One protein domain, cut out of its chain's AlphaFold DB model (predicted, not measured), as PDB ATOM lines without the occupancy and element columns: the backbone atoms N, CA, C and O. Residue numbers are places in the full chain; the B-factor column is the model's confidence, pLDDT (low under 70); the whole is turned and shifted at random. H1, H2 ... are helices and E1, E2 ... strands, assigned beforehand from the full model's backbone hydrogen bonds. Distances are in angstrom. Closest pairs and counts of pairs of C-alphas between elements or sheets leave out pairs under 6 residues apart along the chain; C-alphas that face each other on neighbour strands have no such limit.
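This is residues 153 to 275 of the 278 residues of an uncharacterized protein of Suillus luteus UH-Slu-Lm8-n1 (UniProt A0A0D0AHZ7). Little regular structure: a two-stranded antiparallel hairpin, E1 and E2, sits amid long loops, with the long helix H3 near E1. Short helices H1 and H2 lie toward one end, H4 by H3 toward the other. The 123 printed residues, 41 in named elements, run E1, E2, H1, H2, H3, H4; the class is mixed. It is only just loose, close to compact, radius of gyration of the C-alphas 16.8 A, spanning 44 by 43 by 27 A.

E1, residues 188 to 193, begins at C-alpha (311.192, 183.414, 299.639) and measures 14.6 A; E2, residues 198 to 202, 12.7 A. H1 is residues 207 to 210, H2 212 to 217. H3, residues 233 to 248, measures 22.3 A; H4, residues 272 to 275, ends at C-alpha (299.270, 183.312, 318.773).

In the hairpin, N 189 and O 201 are 2.9 A apart, within hydrogen-bond range. The closest C-alphas of E1 and H3, Leu 189 and Phe 236, are 7.4 A apart. H3, with residues 237 to 241 alone, only just touches H4, with 3 pairs of C-alphas within 8 A, closest Arg 237 and Val 272, 6.9 A. H1 and H2 touch only at the corner, closest C-alphas His 208 and Ala 215, 5.0 A. Every O i to N i+4 pair is within range in H2 and H3; H1 and H4 are too short for one.

The printed part has no cut. Links H2 to H3 and H3 to H4 are long. Residues 153 to 159 and 249 to 254 stand free. Residues 176, 222 to 225, 251 and 253 to 275 have pLDDT under 70.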
ATOM      1  N   ASN A 153     292.281 179.252 286.887       76.38
ATOM      2  CA  ASN A 153     291.537 180.186 286.030       76.38
ATOM      3  C   ASN A 153     290.104 179.697 285.707       76.38
ATOM      4  O   ASN A 153     289.509 180.065 284.700       76.38
ATOM      5  N   LYS A 154     289.551 178.797 286.528       77.06
ATOM      6  CA  LYS A 154     288.218 178.217 286.353       77.06
ATOM      7  C   LYS A 154     287.340 178.646 287.512       77.06
ATOM      8  O   LYS A 154     287.751 178.579 288.666       77.06
ATOM      9  N   VAL A 155     286.101 179.026 287.202       72.56
ATOM     10  CA  VAL A 155     285.105 179.435 288.208       72.56
ATOM     11  C   VAL A 155     284.842 178.314 289.217       72.56
ATOM     12  O   VAL A 155     284.646 178.575 290.401       72.56
ATOM     13  N   VAL A 156     284.861 177.060 288.754       74.44
ATOM     14  CA  VAL A 156     284.724 175.874 289.598       74.44
ATOM     15  C   VAL A 156     285.742 174.834 289.147       74.44
ATOM     16  O   VAL A 156     285.651 174.303 288.042       74.44
ATOM     17  N   ASP A 157     286.703 174.539 290.017       76.44
ATOM     18  CA  ASP A 157     287.642 173.435 289.852       76.44
ATOM     19  C   ASP A 157     287.600 172.547 291.100       76.44
ATOM     20  O   ASP A 157     288.141 172.886 292.149       76.44
ATOM     21  N   HIS A 158     286.924 171.403 290.990       76.94
ATOM     22  CA  HIS A 158     286.812 170.432 292.084       76.94
ATOM     23  C   HIS A 158     288.105 169.649 292.335       76.94
ATOM     24  O   HIS A 158     288.211 168.951 293.341       76.94
ATOM     25  N   THR A 159     289.065 169.723 291.414       77.38
ATOM     26  CA  THR A 159     290.346 169.015 291.514       77.38
ATOM     27  C   THR A 159     291.426 169.871 292.163       77.38
ATOM     28  O   THR A 159     292.434 169.346 292.641       77.38
ATOM     29  N   PHE A 160     291.198 171.181 292.243       78.44
ATOM     30  CA  PHE A 160     292.112 172.101 292.885       78.44
ATOM     31  C   PHE A 160     292.057 171.958 294.408       78.44
ATOM     32  O   PHE A 160     291.042 172.216 295.056       78.44
ATOM     33  N   SER A 161     293.188 171.573 294.992       78.94
ATOM     34  CA  SER A 161     293.371 171.535 296.437       78.94
ATOM     35  C   SER A 161     294.770 172.024 296.794       78.94
ATOM     36  O   SER A 161     295.751 171.729 296.106       78.94
ATOM     37  N   ILE A 162     294.857 172.798 297.875       79.81
ATOM     38  CA  ILE A 162     296.122 173.288 298.416       79.81
ATOM     39  C   ILE A 162     296.180 172.932 299.892       79.81
ATOM     40  O   ILE A 162     295.326 173.342 300.676       79.81
ATOM     41  N   ALA A 163     297.230 172.208 300.270       83.81
ATOM     42  CA  ALA A 163     297.605 172.030 301.661       83.81
ATOM     43  C   ALA A 163     298.548 173.169 302.065       83.81
ATOM     44  O   ALA A 163     299.744 173.143 301.757       83.81
ATOM     45  N   LEU A 164     297.998 174.186 302.731       83.50
ATOM     46  CA  LEU A 164     298.784 175.285 303.282       83.50
ATOM     47  C   LEU A 164     299.620 174.769 304.462       83.50
ATOM     48  O   LEU A 164     299.081 174.205 305.412       83.50
ATOM     49  N   ASN A 165     300.931 174.983 304.418       85.31
ATOM     50  CA  ASN A 165     301.840 174.662 305.510       85.31
ATOM     51  C   ASN A 165     302.759 175.855 305.782       85.31
ATOM     52  O   ASN A 165     303.793 176.023 305.138       85.31
ATOM     53  N   LEU A 166     302.374 176.667 306.767       82.00
ATOM     54  CA  LEU A 166     303.125 177.850 307.191       82.00
ATOM     55  C   LEU A 166     304.200 177.535 308.243       82.00
ATOM     56  O   LEU A 166     304.894 178.435 308.700       82.00
ATOM     57  N   CYS A 167     304.386 176.265 308.614       78.38
ATOM     58  CA  CYS A 167     305.403 175.823 309.572       78.38
ATOM     59  C   CYS A 167     306.745 175.468 308.901       78.38
ATOM     60  O   CYS A 167     307.513 174.670 309.439       78.38
ATOM     61  N   LEU A 168     307.047 176.048 307.732       78.94
ATOM     62  CA  LEU A 168     308.221 175.716 306.910       78.94
ATOM     63  C   LEU A 168     309.281 176.843 306.844       78.94
ATOM     64  O   LEU A 168     309.714 177.195 305.746       78.94
ATOM     65  N   PRO A 169     309.772 177.400 307.975       75.44
ATOM     66  CA  PRO A 169     310.743 178.503 307.953       75.44
ATOM     67  C   PRO A 169     312.114 178.096 307.400       75.44
ATOM     68  O   PRO A 169     312.908 178.936 306.994       75.44
ATOM     69  N   THR A 170     312.431 176.800 307.413       77.06
ATOM     70  CA  THR A 170     313.756 176.289 307.045       77.06
ATOM     71  C   THR A 170     313.869 175.890 305.580       77.06
ATOM     72  O   THR A 170     314.976 175.563 305.142       77.06
ATOM     73  N   ARG A 171     312.767 175.899 304.815       86.56
ATOM     74  CA  ARG A 171     312.771 175.414 303.433       86.56
ATOM     75  C   ARG A 171     313.440 176.442 302.525       86.56
ATOM     76  O   ARG A 171     312.974 177.567 302.393       86.56
ATOM     77  N   LEU A 172     314.537 176.032 301.900       88.19
ATOM     78  CA  LEU A 172     315.305 176.870 300.986       88.19
ATOM     79  C   LEU A 172     314.751 176.737 299.565       88.19
ATOM     80  O   LEU A 172     314.602 175.621 299.063       88.19
ATOM     81  N   PHE A 173     314.493 177.865 298.910       88.81
ATOM     82  CA  PHE A 173     314.118 177.889 297.500       88.81
ATOM     83  C   PHE A 173     315.370 177.651 296.646       88.81
ATOM     84  O   PHE A 173     316.314 178.440 296.711       88.81
ATOM     85  N   ARG A 174     315.401 176.543 295.889       82.06
ATOM     86  CA  ARG A 174     316.536 176.122 295.039       82.06
ATOM     87  C   ARG A 174     316.104 175.846 293.591       82.06
ATOM     88  O   ARG A 174     316.125 174.694 293.153       82.06
ATOM     89  N   PRO A 175     315.687 176.873 292.845       74.25
ATOM     90  CA  PRO A 175     315.390 176.739 291.426       74.25
ATOM     91  C   PRO A 175     316.666 176.363 290.665       74.25
ATOM     92  O   PRO A 175     317.699 177.012 290.809       74.25
ATOM     93  N   LYS A 176     316.608 175.295 289.862       68.50
ATOM     94  CA  LYS A 176     317.740 174.879 289.016       68.50
ATOM     95  C   LYS A 176     317.820 175.688 287.724       68.50
ATOM     96  O   LYS A 176     318.909 175.930 287.217       68.50
ATOM     97  N   PHE A 177     316.664 176.092 287.209       72.12
ATOM     98  CA  PHE A 177     316.507 176.766 285.928       72.12
ATOM     99  C   PHE A 177     315.473 177.887 286.072       72.12
ATOM    100  O   PHE A 177     314.652 177.862 286.987       72.12
ATOM    101  N   GLY A 178     315.512 178.881 285.188       75.69
ATOM    102  CA  GLY A 178     314.526 179.965 285.145       75.69
ATOM    103  C   GLY A 178     315.012 181.305 285.699       75.69
ATOM    104  O   GLY A 178     316.164 181.470 286.110       75.69
ATOM    105  N   LYS A 179     314.105 182.282 285.665       81.75
ATOM    106  CA  LYS A 179     314.342 183.676 286.039       81.75
ATOM    107  C   LYS A 179     313.139 184.186 286.827       81.75
ATOM    108  O   LYS A 179     312.017 184.066 286.351       81.75
ATOM    109  N   LEU A 180     313.377 184.732 288.019       83.38
ATOM    110  CA  LEU A 180     312.331 185.365 288.834       83.38
ATOM    111  C   LEU A 180     312.137 186.850 288.510       83.38
ATOM    112  O   LEU A 180     311.118 187.420 288.876       83.38
ATOM    113  N   GLY A 181     313.123 187.475 287.862       84.00
ATOM    114  CA  GLY A 181     313.151 188.923 287.658       84.00
ATOM    115  C   GLY A 181     313.670 189.707 288.866       84.00
ATOM    116  O   GLY A 181     313.661 190.924 288.833       84.00
ATOM    117  N   PHE A 182     314.134 189.040 289.927       86.62
ATOM    118  CA  PHE A 182     314.793 189.649 291.087       86.62
ATOM    119  C   PHE A 182     315.669 188.604 291.804       86.62
ATOM    120  O   PHE A 182     315.560 187.405 291.522       86.62
ATOM    121  N   ASP A 183     316.533 189.046 292.721       87.19
ATOM    122  CA  ASP A 183     317.325 188.155 293.582       87.19
ATOM    123  C   ASP A 183     316.438 187.536 294.685       87.19
ATOM    124  O   ASP A 183     315.901 188.271 295.516       87.19
ATOM    125  N   PRO A 184     316.269 186.199 294.738       89.44
ATOM    126  CA  PRO A 184     315.442 185.549 295.755       89.44
ATOM    127  C   PRO A 184     316.034 185.576 297.172       89.44
ATOM    128  O   PRO A 184     315.378 185.101 298.104       89.44
ATOM    129  N   THR A 185     317.265 186.056 297.360       89.12
ATOM    130  CA  THR A 185     317.940 186.111 298.665       89.12
ATOM    131  C   THR A 185     317.092 186.857 299.694       89.12
ATOM    132  O   THR A 185     316.747 188.018 299.513       89.12
ATOM    133  N   GLY A 186     316.758 186.198 300.804       89.69
ATOM    134  CA  GLY A 186     315.991 186.812 301.883       89.69
ATOM    135  C   GLY A 186     314.504 187.036 301.599       89.69
ATOM    136  O   GLY A 186     313.855 187.668 302.430       89.69
ATOM    137  N   CYS A 187     313.967 186.552 300.471       91.06
ATOM    138  CA  CYS A 187     312.663 186.973 299.941       91.06
ATOM    139  C   CYS A 187     311.672 185.829 299.678       91.06
ATOM    140  O   CYS A 187     310.565 186.088 299.208       91.06
ATOM    141  N   MET A 188     312.025 184.574 299.965       92.56
ATOM    142  CA  MET A 188     311.192 183.414 299.639       92.56
ATOM    143  C   MET A 188     310.575 182.774 300.885       92.56
ATOM    144  O   MET A 188     311.238 182.556 301.903       92.56
ATOM    145  N   LEU A 189     309.296 182.411 300.773       92.81
ATOM    146  CA  LEU A 189     308.534 181.691 301.791       92.81
ATOM    147  C   LEU A 189     307.796 180.510 301.167       92.81
ATOM    148  O   LEU A 189     306.933 180.692 300.315       92.81
ATOM    149  N   ALA A 190     308.087 179.296 301.625       91.62
ATOM    150  CA  ALA A 190     307.292 178.128 301.264       91.62
ATOM    151  C   ALA A 190     305.937 178.185 301.978       91.62
ATOM    152  O   ALA A 190     305.895 178.308 303.203       91.62
ATOM    153  N   ILE A 191     304.842 178.074 301.223       90.31
ATOM    154  CA  ILE A 191     303.479 178.138 301.775       90.31
ATOM    155  C   ILE A 191     302.713 176.825 301.668       90.31
ATOM    156  O   ILE A 191     301.663 176.688 302.289       90.31
ATOM    157  N   GLY A 192     303.214 175.846 300.918       85.25
ATOM    158  CA  GLY A 192     302.566 174.546 300.823       85.25
ATOM    159  C   GLY A 192     303.061 173.702 299.663       85.25
ATOM    160  O   GLY A 192     303.972 174.074 298.922       85.25
ATOM    161  N   THR A 193     302.426 172.548 299.510       83.75
ATOM    162  CA  THR A 193     302.683 171.598 298.424       83.75
ATOM    163  C   THR A 193     301.355 171.094 297.876       83.75
ATOM    164  O   THR A 193     300.444 170.792 298.650       83.75
ATOM    165  N   GLY A 194     301.246 171.011 296.555       78.62
ATOM    166  CA  GLY A 194     300.161 170.340 295.849       78.62
ATOM    167  C   GLY A 194     300.586 168.956 295.341       78.62
ATOM    168  O   GLY A 194     301.720 168.537 295.570       78.62
ATOM    169  N   PRO A 195     299.698 168.247 294.621       74.00
ATOM    170  CA  PRO A 195     299.997 166.929 294.055       74.00
ATOM    171  C   PRO A 195     301.197 166.911 293.096       74.00
ATOM    172  O   PRO A 195     301.913 165.917 293.030       74.00
ATOM    173  N   SER A 196     301.421 168.003 292.360       76.19
ATOM    174  CA  SER A 196     302.434 168.087 291.298       76.19
ATOM    175  C   SER A 196     303.272 169.368 291.334       76.19
ATOM    176  O   SER A 196     304.013 169.643 290.394       76.19
ATOM    177  N   CYS A 197     303.147 170.184 292.382       83.12
ATOM    178  CA  CYS A 197     303.816 171.480 292.464       83.12
ATOM    179  C   CYS A 197     304.091 171.904 293.909       83.12
ATOM    180  O   CYS A 197     303.438 171.469 294.858       83.12
ATOM    181  N   GLU A 198     305.074 172.784 294.070       87.12
ATOM    182  CA  GLU A 198     305.352 173.461 295.331       87.12
ATOM    183  C   GLU A 198     304.903 174.912 295.239       87.12
ATOM    184  O   GLU A 198     305.107 175.568 294.216       87.12
ATOM    185  N   TYR A 199     304.336 175.424 296.325       89.31
ATOM    186  CA  TYR A 199     303.814 176.778 296.368       89.31
ATOM    187  C   TYR A 199     304.704 177.667 297.222       89.31
ATOM    188  O   TYR A 199     305.021 177.351 298.376       89.31
ATOM    189  N   TRP A 200     305.073 178.803 296.646       91.75
ATOM    190  CA  TRP A 200     306.004 179.756 297.228       91.75
ATOM    191  C   TRP A 200     305.429 181.168 297.146       91.75
ATOM    192  O   TRP A 200     304.805 181.538 296.155       91.75
ATOM    193  N   LEU A 201     305.671 181.956 298.188       92.12
ATOM    194  CA  LEU A 201     305.510 183.401 298.175       92.12
ATOM    195  C   LEU A 201     306.868 184.058 297.973       92.12
ATOM    196  O   LEU A 201     307.838 183.732 298.658       92.12
ATOM    197  N   ALA A 202     306.893 184.993 297.033       91.62
ATOM    198  CA  ALA A 202     308.036 185.818 296.697       91.62
ATOM    199  C   ALA A 202     307.769 187.256 297.154       91.62
ATOM    200  O   ALA A 202     306.823 187.894 296.694       91.62
ATOM    201  N   PHE A 203     308.612 187.770 298.045       90.81
ATOM    202  CA  PHE A 203     308.589 189.159 298.499       90.81
ATOM    203  C   PHE A 203     309.544 189.983 297.632       90.81
ATOM    204  O   PHE A 203     310.685 190.248 298.006       90.81
ATOM    205  N   CYS A 204     309.078 190.322 296.431       87.88
ATOM    206  CA  CYS A 204     309.851 191.065 295.440       87.88
ATOM    207  C   CYS A 204     310.046 192.535 295.873       87.88
ATOM    208  O   CYS A 204     309.063 193.177 296.259       87.88
ATOM    209  N   PRO A 205     311.273 193.092 295.814       85.00
ATOM    210  CA  PRO A 205     311.493 194.522 296.012       85.00
ATOM    211  C   PRO A 205     310.723 195.347 294.978       85.00
ATOM    212  O   PRO A 205     310.719 195.012 293.796       85.00
ATOM    213  N   GLN A 206     310.115 196.453 295.410       82.50
ATOM    214  CA  GLN A 206     309.215 197.255 294.572       82.50
ATOM    215  C   GLN A 206     309.861 197.730 293.256       82.50
ATOM    216  O   GLN A 206     309.215 197.717 292.215       82.50
ATOM    217  N   GLU A 207     311.151 198.055 293.282       82.06
ATOM    218  CA  GLU A 207     311.916 198.490 292.105       82.06
ATOM    219  C   GLU A 207     311.860 197.484 290.942       82.06
ATOM    220  O   GLU A 207     311.831 197.878 289.783       82.06
ATOM    221  N   HIS A 208     311.790 196.185 291.248       80.62
ATOM    222  CA  HIS A 208     311.753 195.117 290.246       80.62
ATOM    223  C   HIS A 208     310.329 194.831 289.741       80.62
ATOM    224  O   HIS A 208     310.156 194.083 288.782       80.62
ATOM    225  N   LEU A 209     309.306 195.394 290.393       79.31
ATOM    226  CA  LEU A 209     307.918 195.341 289.932       79.31
ATOM    227  C   LEU A 209     307.603 196.503 288.986       79.31
ATOM    228  O   LEU A 209     306.860 196.319 288.024       79.31
ATOM    229  N   ASP A 210     308.169 197.677 289.267       81.31
ATOM    230  CA  ASP A 210     307.874 198.913 288.542       81.31
ATOM    231  C   ASP A 210     308.729 199.068 287.265       81.31
ATOM    232  O   ASP A 210     308.275 199.687 286.299       81.31
ATOM    233  N   ASP A 211     309.938 198.488 287.227       80.62
ATOM    234  CA  ASP A 211     310.879 198.605 286.107       80.62
ATOM    235  C   ASP A 211     311.230 197.238 285.481       80.62
ATOM    236  O   ASP A 211     311.967 196.413 286.034       80.62
ATOM    237  N   LEU A 212     310.708 197.013 284.270       77.12
ATOM    238  CA  LEU A 212     310.948 195.810 283.470       77.12
ATOM    239  C   LEU A 212     312.409 195.657 283.037       77.12
ATOM    240  O   LEU A 212     312.870 194.525 282.890       77.12
ATOM    241  N   ASP A 213     313.143 196.747 282.828       79.50
ATOM    242  CA  ASP A 213     314.549 196.679 282.431       79.50
ATOM    243  C   ASP A 213     315.408 196.222 283.614       79.50
ATOM    244  O   ASP A 213     316.291 195.377 283.445       79.50
ATOM    245  N   VAL A 214     315.080 196.671 284.831       77.56
ATOM    246  CA  VAL A 214     315.695 196.183 286.078       77.56
ATOM    247  C   VAL A 214     315.379 194.703 286.296       77.56
ATOM    248  O   VAL A 214     316.289 193.903 286.538       77.56
ATOM    249  N   ALA A 215     314.121 194.293 286.116       76.00
ATOM    250  CA  ALA A 215     313.738 192.886 286.222       76.00
ATOM    251  C   ALA A 215     314.436 192.004 285.169       76.00
ATOM    252  O   ALA A 215     314.843 190.865 285.430       76.00
ATOM    253  N   ASN A 216     314.636 192.538 283.964       78.19
ATOM    254  CA  ASN A 216     315.355 191.862 282.890       78.19
ATOM    255  C   ASN A 216     316.876 191.865 283.081       78.19
ATOM    256  O   ASN A 216     317.542 190.970 282.556       78.19
ATOM    257  N   ALA A 217     317.434 192.783 283.861       78.12
ATOM    258  CA  ALA A 217     318.841 192.757 284.243       78.12
ATOM    259  C   ALA A 217     319.137 191.728 285.350       78.12
ATOM    260  O   ALA A 217     320.298 191.361 285.541       78.12
ATOM    261  N   ALA A 218     318.111 191.228 286.053       77.69
ATOM    262  CA  ALA A 218     318.292 190.237 287.105       77.69
ATOM    263  C   ALA A 218     318.950 188.946 286.558       77.69
ATOM    264  O   ALA A 218     318.539 188.438 285.505       77.69
ATOM    265  N   PRO A 219     319.960 188.394 287.253       71.31
ATOM    266  CA  PRO A 219     320.658 187.189 286.818       71.31
ATOM    267  C   PRO A 219     319.748 185.956 286.801       71.31
ATOM    268  O   PRO A 219     318.720 185.890 287.482       71.31
ATOM    269  N   LEU A 220     320.143 184.947 286.020       73.06
ATOM    270  CA  LEU A 220     319.459 183.659 286.016       73.06
ATOM    271  C   LEU A 220     319.601 182.972 287.376       73.06
ATOM    272  O   LEU A 220     320.593 183.120 288.091       73.06
ATOM    273  N   LEU A 221     318.615 182.150 287.722       73.38
ATOM    274  CA  LEU A 221     318.620 181.391 288.972       73.38
ATOM    275  C   LEU A 221     319.753 180.349 289.026       73.38
ATOM    276  O   LEU A 221     320.222 179.997 290.106       73.38
ATOM    277  N   SER A 222     320.230 179.904 287.860       64.38
ATOM    278  CA  SER A 222     321.344 178.966 287.693       64.38
ATOM    279  C   SER A 222     322.724 179.584 287.944       64.38
ATOM    280  O   SER A 222     323.673 178.857 288.252       64.38
ATOM    281  N   ASP A 223     322.855 180.909 287.843       63.06
ATOM    282  CA  ASP A 223     324.122 181.617 288.037       63.06
ATOM    283  C   ASP A 223     324.409 181.753 289.533       63.06
ATOM    284  O   ASP A 223     324.165 182.811 290.089       63.06
ATOM    285  N   ARG A 224     324.865 180.655 290.165       55.41
ATOM    286  CA  ARG A 224     325.499 180.407 291.497       55.41
ATOM    287  C   ARG A 224     325.746 181.570 292.506       55.41
ATOM    288  O   ARG A 224     326.675 181.487 293.305       55.41
ATOM    289  N   ARG A 225     324.955 182.637 292.525       62.38
ATOM    290  CA  ARG A 225     325.198 183.893 293.258       62.38
ATOM    291  C   ARG A 225     324.053 184.286 294.183       62.38
ATOM    292  O   ARG A 225     324.126 185.342 294.798       62.38
ATOM    293  N   HIS A 226     323.031 183.450 294.309       70.69
ATOM    294  CA  HIS A 226     321.926 183.716 295.225       70.69
ATOM    295  C   HIS A 226     322.302 183.202 296.612       70.69
ATOM    296  O   HIS A 226     322.795 182.078 296.755       70.69
ATOM    297  N   GLY A 227     322.131 184.050 297.620       78.62
ATOM    298  CA  GLY A 227     322.409 183.735 299.012       78.62
ATOM    299  C   GLY A 227     321.328 182.852 299.632       78.62
ATOM    300  O   GLY A 227     320.645 182.066 298.974       78.62
ATOM    301  N   ASP A 228     321.168 182.971 300.946       86.94
ATOM    302  CA  ASP A 228     320.071 182.314 301.646       86.94
ATOM    303  C   ASP A 228     318.731 182.929 301.221       86.94
ATOM    304  O   ASP A 228     318.436 184.074 301.549       86.94
ATOM    305  N   THR A 229     317.914 182.178 300.477       90.50
ATOM    306  CA  THR A 229     316.629 182.659 299.941       90.50
ATOM    307  C   THR A 229     315.531 182.770 300.992       90.50
ATOM    308  O   THR A 229     314.475 183.339 300.726       90.50
ATOM    309  N   ARG A 230     315.758 182.249 302.200       91.12
ATOM    310  CA  ARG A 230     314.762 182.245 303.275       91.12
ATOM    311  C   ARG A 230     314.542 183.645 303.833       91.12
ATOM    312  O   ARG A 230     315.497 184.382 304.063       91.12
ATOM    313  N   LEU A 231     313.289 183.968 304.150       90.69
ATOM    314  CA  LEU A 231     312.969 185.146 304.956       90.69
ATOM    315  C   LEU A 231     313.747 185.151 306.283       90.69
ATOM    316  O   LEU A 231     313.967 184.110 306.908       90.69
ATOM    317  N   SER A 232     314.074 186.351 306.768       88.56
ATOM    318  CA  SER A 232     314.532 186.526 308.149       88.56
ATOM    319  C   SER A 232     313.459 186.042 309.136       88.56
ATOM    320  O   SER A 232     312.266 186.073 308.833       88.56
ATOM    321  N   SER A 233     313.858 185.636 310.346       86.69
ATOM    322  CA  SER A 233     312.917 185.173 311.386       86.69
ATOM    323  C   SER A 233     311.792 186.186 311.649       86.69
ATOM    324  O   SER A 233     310.626 185.811 311.774       86.69
ATOM    325  N   THR A 234     312.125 187.479 311.667       86.12
ATOM    326  CA  THR A 234     311.159 188.565 311.860       86.12
ATOM    327  C   THR A 234     310.183 188.667 310.687       86.12
ATOM    328  O   THR A 234     308.972 188.650 310.905       86.12
ATOM    329  N   HIS A 235     310.680 188.703 309.444       88.06
ATOM    330  CA  HIS A 235     309.822 188.791 308.256       88.06
ATOM    331  C   HIS A 235     308.959 187.541 308.069       88.06
ATOM    332  O   HIS A 235     307.796 187.647 307.691       88.06
ATOM    333  N   PHE A 236     309.490 186.362 308.395       89.25
ATOM    334  CA  PHE A 236     308.734 185.115 308.401       89.25
ATOM    335  C   PHE A 236     307.519 185.210 309.332       89.25
ATOM    336  O   PHE A 236     306.397 184.937 308.912       89.25
ATOM    337  N   ARG A 237     307.713 185.657 310.580       85.38
ATOM    338  CA  ARG A 237     306.615 185.810 311.550       85.38
ATOM    339  C   ARG A 237     305.598 186.848 311.095       85.38
ATOM    340  O   ARG A 237     304.404 186.584 311.185       85.38
ATOM    341  N   MET A 238     306.059 187.983 310.565       87.38
ATOM    342  CA  MET A 238     305.189 189.008 309.979       87.38
ATOM    343  C   MET A 238     304.305 188.430 308.870       87.38
ATOM    344  O   MET A 238     303.086 188.584 308.911       87.38
ATOM    345  N   ALA A 239     304.906 187.723 307.909       88.88
ATOM    346  CA  ALA A 239     304.199 187.129 306.782       88.88
ATOM    347  C   ALA A 239     303.183 186.071 307.231       88.88
ATOM    348  O   ALA A 239     302.031 186.089 306.797       88.88
ATOM    349  N   VAL A 240     303.582 185.173 308.135       88.12
ATOM    350  CA  VAL A 240     302.699 184.122 308.654       88.12
ATOM    351  C   VAL A 240     301.534 184.715 309.445       88.12
ATOM    352  O   VAL A 240     300.398 184.291 309.253       88.12
ATOM    353  N   MET A 241     301.776 185.733 310.273       85.12
ATOM    354  CA  MET A 241     300.716 186.406 311.029       85.12
ATOM    355  C   MET A 241     299.765 187.197 310.134       85.12
ATOM    356  O   MET A 241     298.556 187.184 310.362       85.12
ATOM    357  N   PHE A 242     300.284 187.836 309.085       86.69
ATOM    358  CA  PHE A 242     299.455 188.474 308.069       86.69
ATOM    359  C   PHE A 242     298.543 187.458 307.366       86.69
ATOM    360  O   PHE A 242     297.341 187.694 307.252       86.69
ATOM    361  N   LEU A 243     299.083 186.306 306.955       85.56
ATOM    362  CA  LEU A 243     298.301 185.232 306.334       85.56
ATOM    363  C   LEU A 243     297.258 184.661 307.298       85.56
ATOM    364  O   LEU A 243     296.095 184.528 306.923       85.56
ATOM    365  N   ALA A 244     297.639 184.385 308.547       83.94
ATOM    366  CA  ALA A 244     296.718 183.946 309.592       83.94
ATOM    367  C   ALA A 244     295.564 184.942 309.772       83.94
ATOM    368  O   ALA A 244     294.400 184.551 309.851       83.94
ATOM    369  N   TYR A 245     295.874 186.241 309.770       83.94
ATOM    370  CA  TYR A 245     294.879 187.297 309.914       83.94
ATOM    371  C   TYR A 245     293.952 187.365 308.707       83.94
ATOM    372  O   TYR A 245     292.735 187.379 308.885       83.94
ATOM    373  N   ALA A 246     294.498 187.341 307.492       83.62
ATOM    374  CA  ALA A 246     293.712 187.333 306.265       83.62
ATOM    375  C   ALA A 246     292.765 186.124 306.205       83.62
ATOM    376  O   ALA A 246     291.586 186.278 305.888       83.62
ATOM    377  N   LEU A 247     293.246 184.936 306.583       82.31
ATOM    378  CA  LEU A 247     292.437 183.719 306.609       82.31
ATOM    379  C   LEU A 247     291.373 183.742 307.715       82.31
ATOM    380  O   LEU A 247     290.259 183.283 307.480       82.31
ATOM    381  N   SER A 248     291.665 184.345 308.875       82.12
ATOM    382  CA  SER A 248     290.697 184.497 309.977       82.12
ATOM    383  C   SER A 248     289.497 185.382 309.618       82.12
ATOM    384  O   SER A 248     288.450 185.313 310.257       82.12
ATOM    385  N   LYS A 249     289.623 186.229 308.585       82.56
ATOM    386  CA  LYS A 249     288.506 187.031 308.067       82.56
ATOM    387  C   LYS A 249     287.504 186.214 307.260       82.56
ATOM    388  O   LYS A 249     286.412 186.717 307.005       82.56
ATOM    389  N   ASN A 250     287.845 184.993 306.855       77.00
ATOM    390  CA  ASN A 250     286.916 184.125 306.154       77.00
ATOM    391  C   ASN A 250     286.090 183.324 307.178       77.00
ATOM    392  O   ASN A 250     286.647 182.451 307.843       77.00
ATOM    393  N   PRO A 251     284.769 183.565 307.299       66.12
ATOM    394  CA  PRO A 251     283.943 182.924 308.325       66.12
ATOM    395  C   PRO A 251     283.833 181.401 308.157       66.12
ATOM    396  O   PRO A 251     283.446 180.709 309.094       66.12
ATOM    397  N   ASN A 252     284.179 180.877 306.978       73.19
ATOM    398  CA  ASN A 252     284.105 179.452 306.663       73.19
ATOM    399  C   ASN A 252     285.399 178.687 306.994       73.19
ATOM    400  O   ASN A 252     285.435 177.468 306.829       73.19
ATOM    401  N   LEU A 253     286.460 179.374 307.434       66.25
ATOM    402  CA  LEU A 253     287.724 178.753 307.825       66.25
ATOM    403  C   LEU A 253     287.898 178.837 309.349       66.25
ATOM    404  O   LEU A 253     287.832 179.933 309.905       66.25
ATOM    405  N   PRO A 254     288.158 177.716 310.047       67.69
ATOM    406  CA  PRO A 254     288.333 177.704 311.498       67.69
ATOM    407  C   PRO A 254     289.746 178.168 311.886       67.69
ATOM    408  O   PRO A 254     290.507 177.423 312.500       67.69
ATOM    409  N   ILE A 255     290.130 179.383 311.488       68.56
ATOM    410  CA  ILE A 255     291.421 179.995 311.823       68.56
ATOM    411  C   ILE A 255     291.181 181.117 312.826       68.56
ATOM    412  O   ILE A 255     290.464 182.078 312.548       68.56
ATOM    413  N   TYR A 256     291.811 180.999 313.991       65.62
ATOM    414  CA  TYR A 256     291.657 181.914 315.109       65.62
ATOM    415  C   TYR A 256     293.013 182.482 315.507       65.62
ATOM    416  O   TYR A 256     293.983 181.752 315.714       65.62
ATOM    417  N   ILE A 257     293.052 183.801 315.657       65.69
ATOM    418  CA  ILE A 257     294.177 184.509 316.257       65.69
ATOM    419  C   ILE A 257     293.832 184.733 317.724       65.69
ATOM    420  O   ILE A 257     292.857 185.418 318.030       65.69
ATOM    421  N   MET A 258     294.616 184.138 318.623       60.44
ATOM    422  CA  MET A 258     294.378 184.221 320.068       60.44
ATOM    423  C   MET A 258     294.843 185.558 320.655       60.44
ATOM    424  O   MET A 258     294.246 186.050 321.611       60.44
ATOM    425  N   HIS A 259     295.865 186.179 320.055       61.62
ATOM    426  CA  HIS A 259     296.447 187.442 320.514       61.62
ATOM    427  C   HIS A 259     296.659 188.417 319.352       61.62
ATOM    428  O   HIS A 259     297.145 188.035 318.289       61.62
ATOM    429  N   GLN A 260     296.314 189.695 319.549       56.75
ATOM    430  CA  GLN A 260     296.621 190.729 318.561       56.75
ATOM    431  C   GLN A 260     298.139 190.859 318.391       56.75
ATOM    432  O   GLN A 260     298.883 191.004 319.364       56.75
ATOM    433  N   TYR A 261     298.575 190.805 317.132       52.16
ATOM    434  CA  TYR A 261     299.966 190.983 316.733       52.16
ATOM    435  C   TYR A 261     300.519 192.319 317.253       52.16
ATOM    436  O   TYR A 261     299.906 193.359 317.018       52.16
ATOM    437  N   GLY A 262     301.676 192.291 317.928       51.84
ATOM    438  CA  GLY A 262     302.377 193.501 318.380       51.84
ATOM    439  C   GLY A 262     301.961 194.047 319.750       51.84
ATOM    440  O   GLY A 262     302.113 195.240 319.988       51.84
ATOM    441  N   THR A 263     301.415 193.212 320.640       49.22
ATOM    442  CA  THR A 263     301.090 193.618 322.023       49.22
ATOM    443  C   THR A 263     302.250 193.457 323.013       49.22
ATOM    444  O   THR A 263     302.180 194.026 324.098       49.22
ATOM    445  N   GLU A 264     303.329 192.761 322.640       54.75
ATOM    446  CA  GLU A 264     304.598 192.759 323.382       54.75
ATOM    447  C   GLU A 264     305.725 193.357 322.531       54.75
ATOM    448  O   GLU A 264     305.762 193.173 321.312       54.75
ATOM    449  N   ASP A 265     306.655 194.051 323.192       55.38
ATOM    450  CA  ASP A 265     307.721 194.841 322.559       55.38
ATOM    451  C   ASP A 265     308.783 193.999 321.819       55.38
ATOM    452  O   ASP A 265     309.545 194.540 321.018       55.38
ATOM    453  N   ASP A 266     308.836 192.676 322.040       62.88
ATOM    454  CA  ASP A 266     309.833 191.788 321.427       62.88
ATOM    455  C   ASP A 266     309.220 190.731 320.491       62.88
ATOM    456  O   ASP A 266     308.891 189.601 320.867       62.88
ATOM    457  N   LEU A 267     309.167 191.081 319.204       58.84
ATOM    458  CA  LEU A 267     308.730 190.203 318.116       58.84
ATOM    459  C   LEU A 267     309.607 188.950 317.938       58.84
ATOM    460  O   LEU A 267     309.205 188.042 317.204       58.84
ATOM    461  N   THR A 268     310.790 188.872 318.567       61.34
ATOM    462  CA  THR A 268     311.722 187.735 318.465       61.34
ATOM    463  C   THR A 268     311.453 186.618 319.483       61.34
ATOM    464  O   THR A 268     311.819 185.462 319.227       61.34
ATOM    465  N   ALA A 269     310.671 186.880 320.533       61.88
ATOM    466  CA  ALA A 269     310.310 185.888 321.550       61.88
ATOM    467  C   ALA A 269     309.128 184.977 321.153       61.88
ATOM    468  O   ALA A 269     308.998 183.866 321.665       61.88
ATOM    469  N   TRP A 270     308.289 185.408 320.209       62.34
ATOM    470  CA  TRP A 270     307.005 184.759 319.912       62.34
ATOM    471  C   TRP A 270     307.123 183.522 319.010       62.34
ATOM    472  O   TRP A 270     307.878 183.518 318.035       62.34
ATOM    473  N   ARG A 271     306.321 182.476 319.255       66.19
ATOM    474  CA  ARG A 271     306.130 181.377 318.290       66.19
ATOM    475  C   ARG A 271     304.759 181.506 317.637       66.19
ATOM    476  O   ARG A 271     303.781 181.828 318.294       66.19
ATOM    477  N   VAL A 272     304.670 181.192 316.342       64.56
ATOM    478  CA  VAL A 272     303.411 181.244 315.563       64.56
ATOM    479  C   VAL A 272     302.278 180.442 316.225       64.56
ATOM    480  O   VAL A 272     301.128 180.880 316.233       64.56
ATOM    481  N   LYS A 273     302.628 179.309 316.845       67.25
ATOM    482  CA  LYS A 273     301.700 178.420 317.559       67.25
ATOM    483  C   LYS A 273     301.115 179.023 318.837       67.25
ATOM    484  O   LYS A 273     300.094 178.549 319.315       67.25
ATOM    485  N   ASP A 274     301.771 180.034 319.400       66.81
ATOM    486  CA  ASP A 274     301.347 180.657 320.656       66.81
ATOM    487  C   ASP A 274     300.254 181.710 320.403       66.81
ATOM    488  O   ASP A 274     299.511 182.080 321.304       66.81
ATOM    489  N   VAL A 275     300.135 182.185 319.158       66.25
ATOM    490  CA  VAL A 275     299.270 183.312 318.773       66.25
ATOM    491  C   VAL A 275     298.193 182.944 317.756       66.25
ATOM    492  O   VAL A 275     297.243 183.705 317.570       66.25
TER     493      VAL A 275